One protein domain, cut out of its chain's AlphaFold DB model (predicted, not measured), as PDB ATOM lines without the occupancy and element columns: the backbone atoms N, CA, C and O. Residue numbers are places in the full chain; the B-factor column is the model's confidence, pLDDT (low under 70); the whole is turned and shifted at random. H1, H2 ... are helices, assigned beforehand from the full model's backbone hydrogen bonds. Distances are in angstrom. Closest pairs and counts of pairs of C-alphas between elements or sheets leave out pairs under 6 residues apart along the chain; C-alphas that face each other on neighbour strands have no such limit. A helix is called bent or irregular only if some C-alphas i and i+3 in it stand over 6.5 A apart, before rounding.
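AT A GLANCE: This is residues 42 to 129 of the 136 residues of an uncharacterized protein of Arthrobacter sp. TS-15 (UniProt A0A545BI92). One long helix, H2, runs nearly the whole length of a rod, and H1 folds back beside its first half to make a helical hairpin. Beyond H1, the chain turns back after the far end of H2, so that the very short H3 packs on residues 85 to 96 of H2, and a tail without named elements, residues 115 to 129, ends in a small paired loop at that end of the rod. The printed part has 88 residues with three named helices in the order H1, H2, H3 and no named strand; the class is all helix. The whole is extended, with a radius of gyration of the C-alphas of 19.0 A and spans of 60 by 22 by 16 A.

HOW THE PARTS SIT: H1, residues 42 to 61, touches H2, residues 66 to 101, and their closest C-alphas are those of Tyr 52 and Pro 73, 4.4 A apart. The two form a hairpin and run opposite ways at a shallow tilt of 29 degrees. H2 touches H1 with residues 68 to 84 alone. H3, residues 111 to 114, touches H2, which touches it with residues 85 to 96 alone; the closest C-alphas of the two are those of Gly 92 and Phe 114, 4.4 A apart. H1 and H3 are apart. Within the tail, residues 120 to 121 pair with residues 127 to 128, antiparallel. Of the O i to N i+4 pairs, 15 of 16 in H1 and 30 of 32 in H2 are within hydrogen-bond range, while H3 is too short for such a pair.

IN THESE COORDINATES: H1 begins at C-alpha 42, at (-7.268, -18.164, 27.725), and measures 28.5 A to C-alpha 61. It is neither bent nor irregular, but only just: C-alphas 52 and 55 are 6.0 A apart. H2 measures 53.7 A from C-alpha 66, at (-11.185, -21.416, -1.036), to C-alpha 101, at (12.373, 0.168, 42.125). It too is neither bent nor irregular, but only just, with C-alphas 69 and 72 6.2 A apart. H3 has four residues and ends at C-alpha 114, at (4.994, -9.892, 35.281).

THE WHOLE: The two C-alphas farthest apart are those of Arg 65 and Asp 124, at 61.2 A. Residues 61 to 67, of which 61 belongs to H1 and 66 to 67 to H2, stand free. The link from H1 to H2 is tight, with 4 residues, and that from H2 to H3 is short, with 9. The printed part has no cut. The mean pLDDT of the printed part is 83.7, and 11 residues are under 70: 103, 106 to 109, 112, 118 to 119, 125 to 126 and 129.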
ATOM      1  N   PHE A  42      -5.922 -18.678  27.952       88.81
ATOM      2  CA  PHE A  42      -7.268 -18.164  27.725       88.81
ATOM      3  C   PHE A  42      -7.274 -16.911  26.836       88.81
ATOM      4  O   PHE A  42      -8.015 -16.855  25.854       88.81
ATOM      5  N   GLN A  43      -6.402 -15.932  27.107       88.25
ATOM      6  CA  GLN A  43      -6.260 -14.735  26.270       88.25
ATOM      7  C   GLN A  43      -5.796 -15.082  24.850       88.25
ATOM      8  O   GLN A  43      -6.325 -14.536  23.882       88.25
ATOM      9  N   VAL A  44      -4.848 -16.014  24.710       91.00
ATOM     10  CA  VAL A  44      -4.380 -16.510  23.406       91.00
ATOM     11  C   VAL A  44      -5.518 -17.183  22.641       91.00
ATOM     12  O   VAL A  44      -5.672 -16.922  21.448       91.00
ATOM     13  N   ALA A  45      -6.340 -17.998  23.305       91.69
ATOM     14  CA  ALA A  45      -7.483 -18.659  22.685       91.69
ATOM     15  C   ALA A  45      -8.548 -17.656  22.216       91.69
ATOM     16  O   ALA A  45      -9.022 -17.761  21.086       91.69
ATOM     17  N   LEU A  46      -8.885 -16.655  23.036       93.25
ATOM     18  CA  LEU A  46      -9.853 -15.619  22.664       93.25
ATOM     19  C   LEU A  46      -9.355 -14.745  21.512       93.25
ATOM     20  O   LEU A  46     -10.074 -14.551  20.534       93.25
ATOM     21  N   VAL A  47      -8.125 -14.230  21.606       92.56
ATOM     22  CA  VAL A  47      -7.545 -13.365  20.570       92.56
ATOM     23  C   VAL A  47      -7.329 -14.151  19.282       92.56
ATOM     24  O   VAL A  47      -7.770 -13.716  18.224       92.56
ATOM     25  N   GLY A  48      -6.719 -15.335  19.360       92.56
ATOM     26  CA  GLY A  48      -6.496 -16.194  18.198       92.56
ATOM     27  C   GLY A  48      -7.803 -16.633  17.539       92.56
ATOM     28  O   GLY A  48      -7.953 -16.503  16.327       92.56
ATOM     29  N   GLY A  49      -8.777 -17.087  18.334       92.25
ATOM     30  CA  GLY A  49     -10.092 -17.504  17.850       92.25
ATOM     31  C   GLY A  49     -10.880 -16.356  17.219       92.25
ATOM     32  O   GLY A  49     -11.389 -16.503  16.110       92.25
ATOM     33  N   GLY A  50     -10.926 -15.189  17.868       92.31
ATOM     34  CA  GLY A  50     -11.599 -14.002  17.336       92.31
ATOM     35  C   GLY A  50     -10.948 -13.480  16.054       92.31
ATOM     36  O   GLY A  50     -11.637 -13.229  15.063       92.31
ATOM     37  N   SER A  51      -9.616 -13.385  16.030       93.38
ATOM     38  CA  SER A  51      -8.850 -12.957  14.854       93.38
ATOM     39  C   SER A  51      -8.852 -13.973  13.711       93.38
ATOM     40  O   SER A  51      -8.506 -13.601  12.598       93.38
ATOM     41  N   TYR A  52      -9.265 -15.218  13.949       94.44
ATOM     42  CA  TYR A  52      -9.558 -16.195  12.903       94.44
ATOM     43  C   TYR A  52     -11.011 -16.085  12.413       94.44
ATOM     44  O   TYR A  52     -11.273 -15.961  11.217       94.44
ATOM     45  N   ALA A  53     -11.977 -16.101  13.334       94.06
ATOM     46  CA  ALA A  53     -13.398 -16.184  13.005       94.06
ATOM     47  C   ALA A  53     -13.914 -14.948  12.253       94.06
ATOM     48  O   ALA A  53     -14.660 -15.090  11.286       94.06
ATOM     49  N   LEU A  54     -13.490 -13.746  12.655       93.56
ATOM     50  CA  LEU A  54     -13.919 -12.493  12.025       93.56
ATOM     51  C   LEU A  54     -13.529 -12.398  10.539       93.56
ATOM     52  O   LEU A  54     -14.423 -12.202   9.711       93.56
ATOM     53  N   PRO A  55     -12.246 -12.555  10.149       91.81
ATOM     54  CA  PRO A  55     -11.883 -12.532   8.738       91.81
ATOM     55  C   PRO A  55     -12.456 -13.724   7.980       91.81
ATOM     56  O   PRO A  55     -12.844 -13.548   6.831       91.81
ATOM     57  N   LEU A  56     -12.574 -14.910   8.591       93.38
ATOM     58  CA  LEU A  56     -13.211 -16.054   7.933       93.38
ATOM     59  C   LEU A  56     -14.660 -15.734   7.548       93.38
ATOM     60  O   LEU A  56     -15.053 -15.957   6.404       93.38
ATOM     61  N   PHE A  57     -15.432 -15.178   8.483       93.00
ATOM     62  CA  PHE A  57     -16.818 -14.783   8.254       93.00
ATOM     63  C   PHE A  57     -16.931 -13.720   7.155       93.00
ATOM     64  O   PHE A  57     -17.714 -13.876   6.217       93.00
ATOM     65  N   ALA A  58     -16.100 -12.675   7.216       92.56
ATOM     66  CA  ALA A  58     -16.085 -11.614   6.212       92.56
ATOM     67  C   ALA A  58     -15.714 -12.139   4.814       92.56
ATOM     68  O   ALA A  58     -16.384 -11.836   3.829       92.56
ATOM     69  N   LEU A  59     -14.669 -12.963   4.719       92.88
ATOM     70  CA  LEU A  59     -14.184 -13.514   3.454       92.88
ATOM     71  C   LEU A  59     -15.172 -14.506   2.836       92.88
ATOM     72  O   LEU A  59     -15.331 -14.523   1.614       92.88
ATOM     73  N   HIS A  60     -15.858 -15.298   3.664       91.44
ATOM     74  CA  HIS A  60     -16.908 -16.200   3.200       91.44
ATOM     75  C   HIS A  60     -18.022 -15.431   2.478       91.44
ATOM     76  O   HIS A  60     -18.425 -15.824   1.386       91.44
ATOM     77  N   TRP A  61     -18.450 -14.293   3.034       91.62
ATOM     78  CA  TRP A  61     -19.514 -13.471   2.451       91.62
ATOM     79  C   TRP A  61     -19.110 -12.762   1.150       91.62
ATOM     80  O   TRP A  61     -19.942 -12.521   0.281       91.62
ATOM     81  N   VAL A  62     -17.821 -12.454   0.987       92.12
ATOM     82  CA  VAL A  62     -17.270 -11.808  -0.221       92.12
ATOM     83  C   VAL A  62     -17.026 -12.819  -1.356       92.12
ATOM     84  O   VAL A  62     -16.697 -12.432  -2.475       92.12
ATOM     85  N   GLY A  63     -17.210 -14.121  -1.108       88.56
ATOM     86  CA  GLY A  63     -17.076 -15.154  -2.138       88.56
ATOM     87  C   GLY A  63     -15.637 -15.337  -2.632       88.56
ATOM     88  O   GLY A  63     -15.406 -15.582  -3.816       88.56
ATOM     89  N   VAL A  64     -14.647 -15.187  -1.745       91.31
ATOM     90  CA  VAL A  64     -13.233 -15.355  -2.116       91.31
ATOM     91  C   VAL A  64     -12.875 -16.817  -2.412       91.31
ATOM     92  O   VAL A  64     -13.574 -17.759  -2.040       91.31
ATOM     93  N   ARG A  65     -11.724 -17.018  -3.063       89.50
ATOM     94  CA  ARG A  65     -11.189 -18.354  -3.367       89.50
ATOM     95  C   ARG A  65     -10.991 -19.183  -2.092       89.50
ATOM     96  O   ARG A  65     -10.526 -18.666  -1.082       89.50
ATOM     97  N   GLN A  66     -11.234 -20.493  -2.180       88.19
ATOM     98  CA  GLN A  66     -11.185 -21.416  -1.036       88.19
ATOM     99  C   GLN A  66      -9.864 -21.380  -0.251       88.19
ATOM    100  O   GLN A  66      -9.884 -21.425   0.973       88.19
ATOM    101  N   TRP A  67      -8.718 -21.236  -0.926       91.69
ATOM    102  CA  TRP A  67      -7.425 -21.137  -0.237       91.69
ATOM    103  C   TRP A  67      -7.330 -19.885   0.654       91.69
ATOM    104  O   TRP A  67      -6.714 -19.928   1.717       91.69
ATOM    105  N   ALA A  68      -7.973 -18.781   0.260       90.56
ATOM    106  CA  ALA A  68      -7.941 -17.520   0.995       90.56
ATOM    107  C   ALA A  68      -8.769 -17.586   2.288       90.56
ATOM    108  O   ALA A  68      -8.391 -16.959   3.275       90.56
ATOM    109  N   LEU A  69      -9.831 -18.404   2.308       91.12
ATOM    110  CA  LEU A  69     -10.626 -18.691   3.510       91.12
ATOM    111  C   LEU A  69      -9.817 -19.406   4.595       91.12
ATOM    112  O   LEU A  69     -10.183 -19.356   5.760       91.12
ATOM    113  N   VAL A  70      -8.715 -20.060   4.232       90.81
ATOM    114  CA  VAL A  70      -7.839 -20.740   5.191       90.81
ATOM    115  C   VAL A  70      -6.644 -19.856   5.529       90.81
ATOM    116  O   VAL A  70      -6.380 -19.577   6.695       90.81
ATOM    117  N   VAL A  71      -5.932 -19.365   4.512       94.12
ATOM    118  CA  VAL A  71      -4.652 -18.674   4.707       94.12
ATOM    119  C   VAL A  71      -4.824 -17.336   5.420       94.12
ATOM    120  O   VAL A  71      -4.091 -17.060   6.366       94.12
ATOM    121  N   ILE A  72      -5.784 -16.503   5.007       93.50
ATOM    122  CA  ILE A  72      -5.914 -15.149   5.563       93.50
ATOM    123  C   ILE A  72      -6.327 -15.198   7.045       93.50
ATOM    124  O   ILE A  72      -5.631 -14.586   7.856       93.50
ATOM    125  N   PRO A  73      -7.363 -15.961   7.450       93.62
ATOM    126  CA  PRO A  73      -7.710 -16.101   8.865       93.62
ATOM    127  C   PRO A  73      -6.585 -16.671   9.730       93.62
ATOM    128  O   PRO A  73      -6.373 -16.194  10.846       93.62
ATOM    129  N   LEU A  74      -5.826 -17.649   9.222       94.31
ATOM    130  CA  LEU A  74      -4.675 -18.197   9.943       94.31
ATOM    131  C   LEU A  74      -3.578 -17.150  10.152       94.31
ATOM    132  O   LEU A  74      -3.029 -17.057  11.248       94.31
ATOM    133  N   LEU A  75      -3.276 -16.338   9.135       96.38
ATOM    134  CA  LEU A  75      -2.297 -15.255   9.255       96.38
ATOM    135  C   LEU A  75      -2.763 -14.174  10.237       96.38
ATOM    136  O   LEU A  75      -1.960 -13.708  11.046       96.38
ATOM    137  N   CYS A  76      -4.047 -13.810  10.218       94.38
ATOM    138  CA  CYS A  76      -4.623 -12.876  11.184       94.38
ATOM    139  C   CYS A  76      -4.510 -13.405  12.619       94.38
ATOM    140  O   CYS A  76      -4.045 -12.682  13.500       94.38
ATOM    141  N   ALA A  77      -4.863 -14.672  12.851       93.62
ATOM    142  CA  ALA A  77      -4.736 -15.308  14.158       93.62
ATOM    143  C   ALA A  77      -3.277 -15.360  14.636       93.62
ATOM    144  O   ALA A  77      -2.979 -14.950  15.757       93.62
ATOM    145  N   ALA A  78      -2.353 -15.794  13.775       93.88
ATOM    146  CA  ALA A  78      -0.929 -15.853  14.096       93.88
ATOM    147  C   ALA A  78      -0.355 -14.464  14.419       93.88
ATOM    148  O   ALA A  78       0.357 -14.304  15.412       93.88
ATOM    149  N   GLY A  79      -0.703 -13.448  13.625       95.62
ATOM    150  CA  GLY A  79      -0.290 -12.064  13.855       95.62
ATOM    151  C   GLY A  79      -0.830 -11.496  15.167       95.62
ATOM    152  O   GLY A  79      -0.086 -10.856  15.911       95.62
ATOM    153  N   ALA A  80      -2.093 -11.774  15.495       93.44
ATOM    154  CA  ALA A  80      -2.719 -11.310  16.730       93.44
ATOM    155  C   ALA A  80      -2.120 -11.984  17.976       93.44
ATOM    156  O   ALA A  80      -1.814 -11.306  18.959       93.44
ATOM    157  N   VAL A  81      -1.867 -13.296  17.921       93.12
ATOM    158  CA  VAL A  81      -1.181 -14.029  18.997       93.12
ATOM    159  C   VAL A  81       0.248 -13.518  19.173       93.12
ATOM    160  O   VAL A  81       0.670 -13.249  20.297       93.12
ATOM    161  N   TRP A  82       0.988 -13.315  18.080       94.19
ATOM    162  CA  TRP A  82       2.327 -12.727  18.128       94.19
ATOM    163  C   TRP A  82       2.321 -11.332  18.768       94.19
ATOM    164  O   TRP A  82       3.144 -11.031  19.638       94.19
ATOM    165  N   TRP A  83       1.372 -10.476  18.380       93.88
ATOM    166  CA  TRP A  83       1.204  -9.145  18.960       93.88
ATOM    167  C   TRP A  83       0.884  -9.200  20.461       93.88
ATOM    168  O   TRP A  83       1.487  -8.463  21.245       93.88
ATOM    169  N   LEU A  84       0.005 -10.109  20.888       90.25
ATOM    170  CA  LEU A  84      -0.329 -10.303  22.300       90.25
ATOM    171  C   LEU A  84       0.904 -10.731  23.106       90.25
ATOM    172  O   LEU A  84       1.238 -10.102  24.110       90.25
ATOM    173  N   VAL A  85       1.627 -11.753  22.639       88.81
ATOM    174  CA  VAL A  85       2.841 -12.276  23.287       88.81
ATOM    175  C   VAL A  85       3.911 -11.190  23.402       88.81
ATOM    176  O   VAL A  85       4.504 -10.988  24.464       88.81
ATOM    177  N   THR A  86       4.158 -10.443  22.328       89.50
ATOM    178  CA  THR A  86       5.151  -9.361  22.345       89.50
ATOM    179  C   THR A  86       4.738  -8.212  23.265       89.50
ATOM    180  O   THR A  86       5.588  -7.667  23.971       89.50
ATOM    181  N   THR A  87       3.448  -7.881  23.329       87.50
ATOM    182  CA  THR A  87       2.909  -6.858  24.237       87.50
ATOM    183  C   THR A  87       3.028  -7.281  25.699       87.50
ATOM    184  O   THR A  87       3.527  -6.501  26.509       87.50
ATOM    185  N   LEU A  88       2.654  -8.519  26.034       85.88
ATOM    186  CA  LEU A  88       2.794  -9.074  27.385       85.88
ATOM    187  C   LEU A  88       4.253  -9.083  27.833       85.88
ATOM    188  O   LEU A  88       4.567  -8.629  28.929       85.88
ATOM    189  N   ARG A  89       5.174  -9.493  26.956       86.25
ATOM    190  CA  ARG A  89       6.609  -9.449  27.252       86.25
ATOM    191  C   ARG A  89       7.102  -8.026  27.521       86.25
ATOM    192  O   ARG A  89       7.823  -7.811  28.489       86.25
ATOM    193  N   ARG A  90       6.723  -7.053  26.683       86.19
ATOM    194  CA  ARG A  90       7.122  -5.642  26.853       86.19
ATOM    195  C   ARG A  90       6.587  -5.053  28.154       86.19
ATOM    196  O   ARG A  90       7.351  -4.433  28.888       86.19
ATOM    197  N   ARG A  91       5.304  -5.285  28.451       83.25
ATOM    198  CA  ARG A  91       4.684  -4.891  29.725       83.25
ATOM    199  C   ARG A  91       5.431  -5.510  30.894       83.25
ATOM    200  O   ARG A  91       5.845  -4.796  31.789       83.25
ATOM    201  N   GLY A  92       5.713  -6.801  30.813       84.25
ATOM    202  CA  GLY A  92       6.435  -7.538  31.834       84.25
ATOM    203  C   GLY A  92       7.806  -6.991  32.187       84.25
ATOM    204  O   GLY A  92       8.137  -6.870  33.364       84.25
ATOM    205  N   VAL A  93       8.589  -6.603  31.179       84.19
ATOM    206  CA  VAL A  93       9.883  -5.944  31.401       84.19
ATOM    207  C   VAL A  93       9.696  -4.618  32.144       84.19
ATOM    208  O   VAL A  93      10.414  -4.368  33.108       84.19
ATOM    209  N   ALA A  94       8.721  -3.796  31.746       84.38
ATOM    210  CA  ALA A  94       8.438  -2.521  32.409       84.38
ATOM    211  C   ALA A  94       7.966  -2.722  33.861       84.38
ATOM    212  O   ALA A  94       8.535  -2.137  34.781       84.38
ATOM    213  N   THR A  95       7.003  -3.616  34.080       82.81
ATOM    214  CA  THR A  95       6.473  -3.989  35.397       82.81
ATOM    215  C   THR A  95       7.582  -4.483  36.329       82.81
ATOM    216  O   THR A  95       7.664  -4.067  37.479       82.81
ATOM    217  N   LYS A  96       8.506  -5.310  35.828       82.00
ATOM    218  CA  LYS A  96       9.642  -5.827  36.603       82.00
ATOM    219  C   LYS A  96      10.622  -4.736  37.034       82.00
ATOM    220  O   LYS A  96      11.204  -4.831  38.113       82.00
ATOM    221  N   VAL A  97      10.831  -3.715  36.201       82.88
ATOM    222  CA  VAL A  97      11.653  -2.549  36.565       82.88
ATOM    223  C   VAL A  97      10.993  -1.778  37.705       82.88
ATOM    224  O   VAL A  97      11.669  -1.439  38.673       82.88
ATOM    225  N   ILE A  98       9.676  -1.571  37.631       80.69
ATOM    226  CA  ILE A  98       8.904  -0.899  38.684       80.69
ATOM    227  C   ILE A  98       8.942  -1.720  39.978       80.69
ATOM    228  O   ILE A  98       9.217  -1.162  41.033       80.69
ATOM    229  N   TYR A  99       8.764  -3.038  39.906       78.25
ATOM    230  CA  TYR A  99       8.847  -3.926  41.067       78.25
ATOM    231  C   TYR A  99      10.202  -3.822  41.788       78.25
ATOM    232  O   TYR A  99      10.247  -3.646  43.004       78.25
ATOM    233  N   ARG A 100      11.314  -3.828  41.035       79.81
ATOM    234  CA  ARG A 100      12.661  -3.616  41.599       79.81
ATOM    235  C   ARG A 100      12.822  -2.242  42.243       79.81
ATOM    236  O   ARG A 100      13.468  -2.133  43.278       79.81
ATOM    237  N   ALA A 101      12.270  -1.199  41.621       78.19
ATOM    238  CA  ALA A 101      12.373   0.168  42.125       78.19
ATOM    239  C   ALA A 101      11.678   0.347  43.485       78.19
ATOM    240  O   ALA A 101      12.115   1.170  44.282       78.19
ATOM    241  N   HIS A 102      10.655  -0.463  43.768       76.19
ATOM    242  CA  HIS A 102       9.907  -0.447  45.027       76.19
ATOM    243  C   HIS A 102      10.362  -1.545  46.010       76.19
ATOM    244  O   HIS A 102       9.599  -1.951  46.881       76.19
ATOM    245  N   GLY A 103      11.605  -2.029  45.876       68.56
ATOM    246  CA  GLY A 103      12.245  -2.931  46.842       68.56
ATOM    247  C   GLY A 103      12.004  -4.429  46.624       68.56
ATOM    248  O   GLY A 103      12.517  -5.236  47.392       68.56
ATOM    249  N   GLY A 104      11.278  -4.819  45.573       71.25
ATOM    250  CA  GLY A 104      10.962  -6.218  45.286       71.25
ATOM    251  C   GLY A 104      12.118  -7.017  44.667       71.25
ATOM    252  O   GLY A 104      12.842  -6.524  43.793       71.25
ATOM    253  N   ASN A 105      12.262  -8.291  45.054       73.00
ATOM    254  CA  ASN A 105      13.225  -9.217  44.450       73.00
ATOM    255  C   ASN A 105      12.565 -10.038  43.325       73.00
ATOM    256  O   ASN A 105      11.764 -10.921  43.597       73.00
ATOM    257  N   PRO A 106      12.898  -9.822  42.040       67.06
ATOM    258  CA  PRO A 106      12.238 -10.482  40.906       67.06
ATOM    259  C   PRO A 106      12.678 -11.940  40.666       67.06
ATOM    260  O   PRO A 106      12.331 -12.515  39.627       67.06
ATOM    261  N   ALA A 107      13.540 -12.501  41.518       67.00
ATOM    262  CA  ALA A 107      14.065 -13.850  41.349       67.00
ATOM    263  C   ALA A 107      12.916 -14.876  41.294       67.00
ATOM    264  O   ALA A 107      12.009 -14.846  42.110       67.00
ATOM    265  N   GLY A 108      12.930 -15.778  40.305       64.25
ATOM    266  CA  GLY A 108      11.920 -16.844  40.187       64.25
ATOM    267  C   GLY A 108      10.650 -16.509  39.386       64.25
ATOM    268  O   GLY A 108       9.792 -17.383  39.226       64.25
ATOM    269  N   THR A 109      10.537 -15.301  38.814       67.56
ATOM    270  CA  THR A 109       9.399 -14.906  37.958       67.56
ATOM    271  C   THR A 109       9.855 -14.465  36.564       67.56
ATOM    272  O   THR A 109      10.751 -13.631  36.408       67.56
ATOM    273  N   SER A 110       9.235 -15.029  35.522       72.88
ATOM    274  CA  SER A 110       9.524 -14.655  34.129       72.88
ATOM    275  C   SER A 110       8.866 -13.326  33.753       72.88
ATOM    276  O   SER A 110       7.787 -13.005  34.249       72.88
ATOM    277  N   ASP A 111       9.478 -12.577  32.831       77.69
ATOM    278  CA  ASP A 111       8.947 -11.282  32.375       77.69
ATOM    279  C   ASP A 111       7.510 -11.425  31.862       77.69
ATOM    280  O   ASP A 111       6.656 -10.591  32.122       77.69
ATOM    281  N   PHE A 112       7.202 -12.537  31.200       69.94
ATOM    282  CA  PHE A 112       5.873 -12.792  30.660       69.94
ATOM    283  C   PHE A 112       4.780 -12.853  31.739       69.94
ATOM    284  O   PHE A 112       3.660 -12.405  31.511       69.94
ATOM    285  N   LEU A 113       5.125 -13.360  32.924       70.69
ATOM    286  CA  LEU A 113       4.216 -13.451  34.067       70.69
ATOM    287  C   LEU A 113       4.031 -12.083  34.728       70.69
ATOM    288  O   LEU A 113       2.904 -11.701  35.018       70.69
ATOM    289  N   PHE A 114       5.104 -11.294  34.861       73.44
ATOM    290  CA  PHE A 114       4.994  -9.892  35.281       73.44
ATOM    291  C   PHE A 114       4.093  -9.075  34.345       73.44
ATOM    292  O   PHE A 114       3.399  -8.170  34.789       73.44
ATOM    293  N   GLY A 115       4.071  -9.400  33.050       72.06
ATOM    294  CA  GLY A 115       3.245  -8.703  32.062       72.06
ATOM    295  C   GLY A 115       1.740  -8.879  32.248       72.06
ATOM    296  O   GLY A 115       0.974  -8.122  31.652       72.06
ATOM    297  N   GLN A 116       1.326  -9.860  33.052       73.50
ATOM    298  CA  GLN A 116      -0.073 -10.131  33.373       73.50
ATOM    299  C   GLN A 116      -0.512  -9.636  34.748       73.50
ATOM    300  O   GLN A 116      -1.709  -9.583  35.014       73.50
ATOM    301  N   VAL A 117       0.427  -9.285  35.621       70.25
ATOM    302  CA  VAL A 117       0.111  -8.910  36.996       70.25
ATOM    303  C   VAL A 117      -0.439  -7.486  37.006       70.25
ATOM    304  O   VAL A 117       0.252  -6.542  36.621       70.25
ATOM    305  N   ALA A 118      -1.682  -7.337  37.463       66.44
ATOM    306  CA  ALA A 118      -2.193  -6.055  37.925       66.44
ATOM    307  C   ALA A 118      -1.596  -5.791  39.307       66.44
ATOM    308  O   ALA A 118      -1.697  -6.641  40.180       66.44
ATOM    309  N   TYR A 119      -0.941  -4.654  39.490       69.31
ATOM    310  CA  TYR A 119      -0.310  -4.298  40.753       69.31
ATOM    311  C   TYR A 119      -0.862  -2.977  41.254       69.31
ATOM    312  O   TYR A 119      -1.310  -2.140  40.467       69.31
ATOM    313  N   GLU A 120      -0.776  -2.787  42.561       71.00
ATOM    314  CA  GLU A 120      -1.096  -1.528  43.213       71.00
ATOM    315  C   GLU A 120       0.141  -1.038  43.967       71.00
ATOM    316  O   GLU A 120       0.928  -1.837  44.479       71.00
ATOM    317  N   ILE A 121       0.347   0.277  43.996       70.69
ATOM    318  CA  ILE A 121       1.367   0.892  44.846       70.69
ATOM    319  C   ILE A 121       0.625   1.428  46.064       70.69
ATOM    320  O   ILE A 121      -0.257   2.272  45.922       70.69
ATOM    321  N   THR A 122       0.944   0.903  47.244       70.25
ATOM    322  CA  THR A 122       0.346   1.343  48.512       70.25
ATOM    323  C   THR A 122       0.716   2.804  48.796       70.25
ATOM    324  O   THR A 122       1.709   3.299  48.264       70.25
ATOM    325  N   GLU A 123      -0.036   3.497  49.658       71.06
ATOM    326  CA  GLU A 123       0.272   4.882  50.064       71.06
ATOM    327  C   GLU A 123       1.698   5.038  50.630       71.06
ATOM    328  O   GLU A 123       2.338   6.067  50.423       71.06
ATOM    329  N   ASP A 124       2.245   3.970  51.221       70.19
ATOM    330  CA  ASP A 124       3.627   3.888  51.716       70.19
ATOM    331  C   ASP A 124       4.690   3.717  50.608       70.19
ATOM    332  O   ASP A 124       5.878   3.538  50.887       70.19
ATOM    333  N   GLY A 125       4.281   3.729  49.336       66.31
ATOM    334  CA  GLY A 125       5.165   3.592  48.180       66.31
ATOM    335  C   GLY A 125       5.696   2.175  47.966       66.31
ATOM    336  O   GLY A 125       6.700   1.999  47.287       66.31
ATOM    337  N   ARG A 126       5.069   1.147  48.544       66.75
ATOM    338  CA  ARG A 126       5.481  -0.255  48.365       66.75
ATOM    339  C   ARG A 126       4.650  -0.950  47.296       66.75
ATOM    340  O   ARG A 126       3.495  -0.600  47.060       66.75
ATOM    341  N   TRP A 127       5.255  -1.939  46.648       71.88
ATOM    342  CA  TRP A 127       4.568  -2.781  45.677       71.88
ATOM    343  C   TRP A 127       3.637  -3.769  46.369       71.88
ATOM    344  O   TRP A 127       4.100  -4.558  47.186       71.88
ATOM    345  N   LYS A 128       2.367  -3.802  45.973       70.88
ATOM    346  CA  LYS A 128       1.393  -4.783  46.439       70.88
ATOM    347  C   LYS A 128       1.000  -5.718  45.298       70.88
ATOM    348  O   LYS A 128       0.560  -5.272  44.233       70.88
ATOM    349  N   TRP A 129       1.168  -7.021  45.524       69.31
ATOM    350  CA  TRP A 129       0.665  -8.045  44.613       69.31
ATOM    351  C   TRP A 129      -0.868  -8.072  44.645       69.31
ATOM    352  O   TRP A 129      -1.466  -7.789  45.685       69.31
TER     353      TRP A 129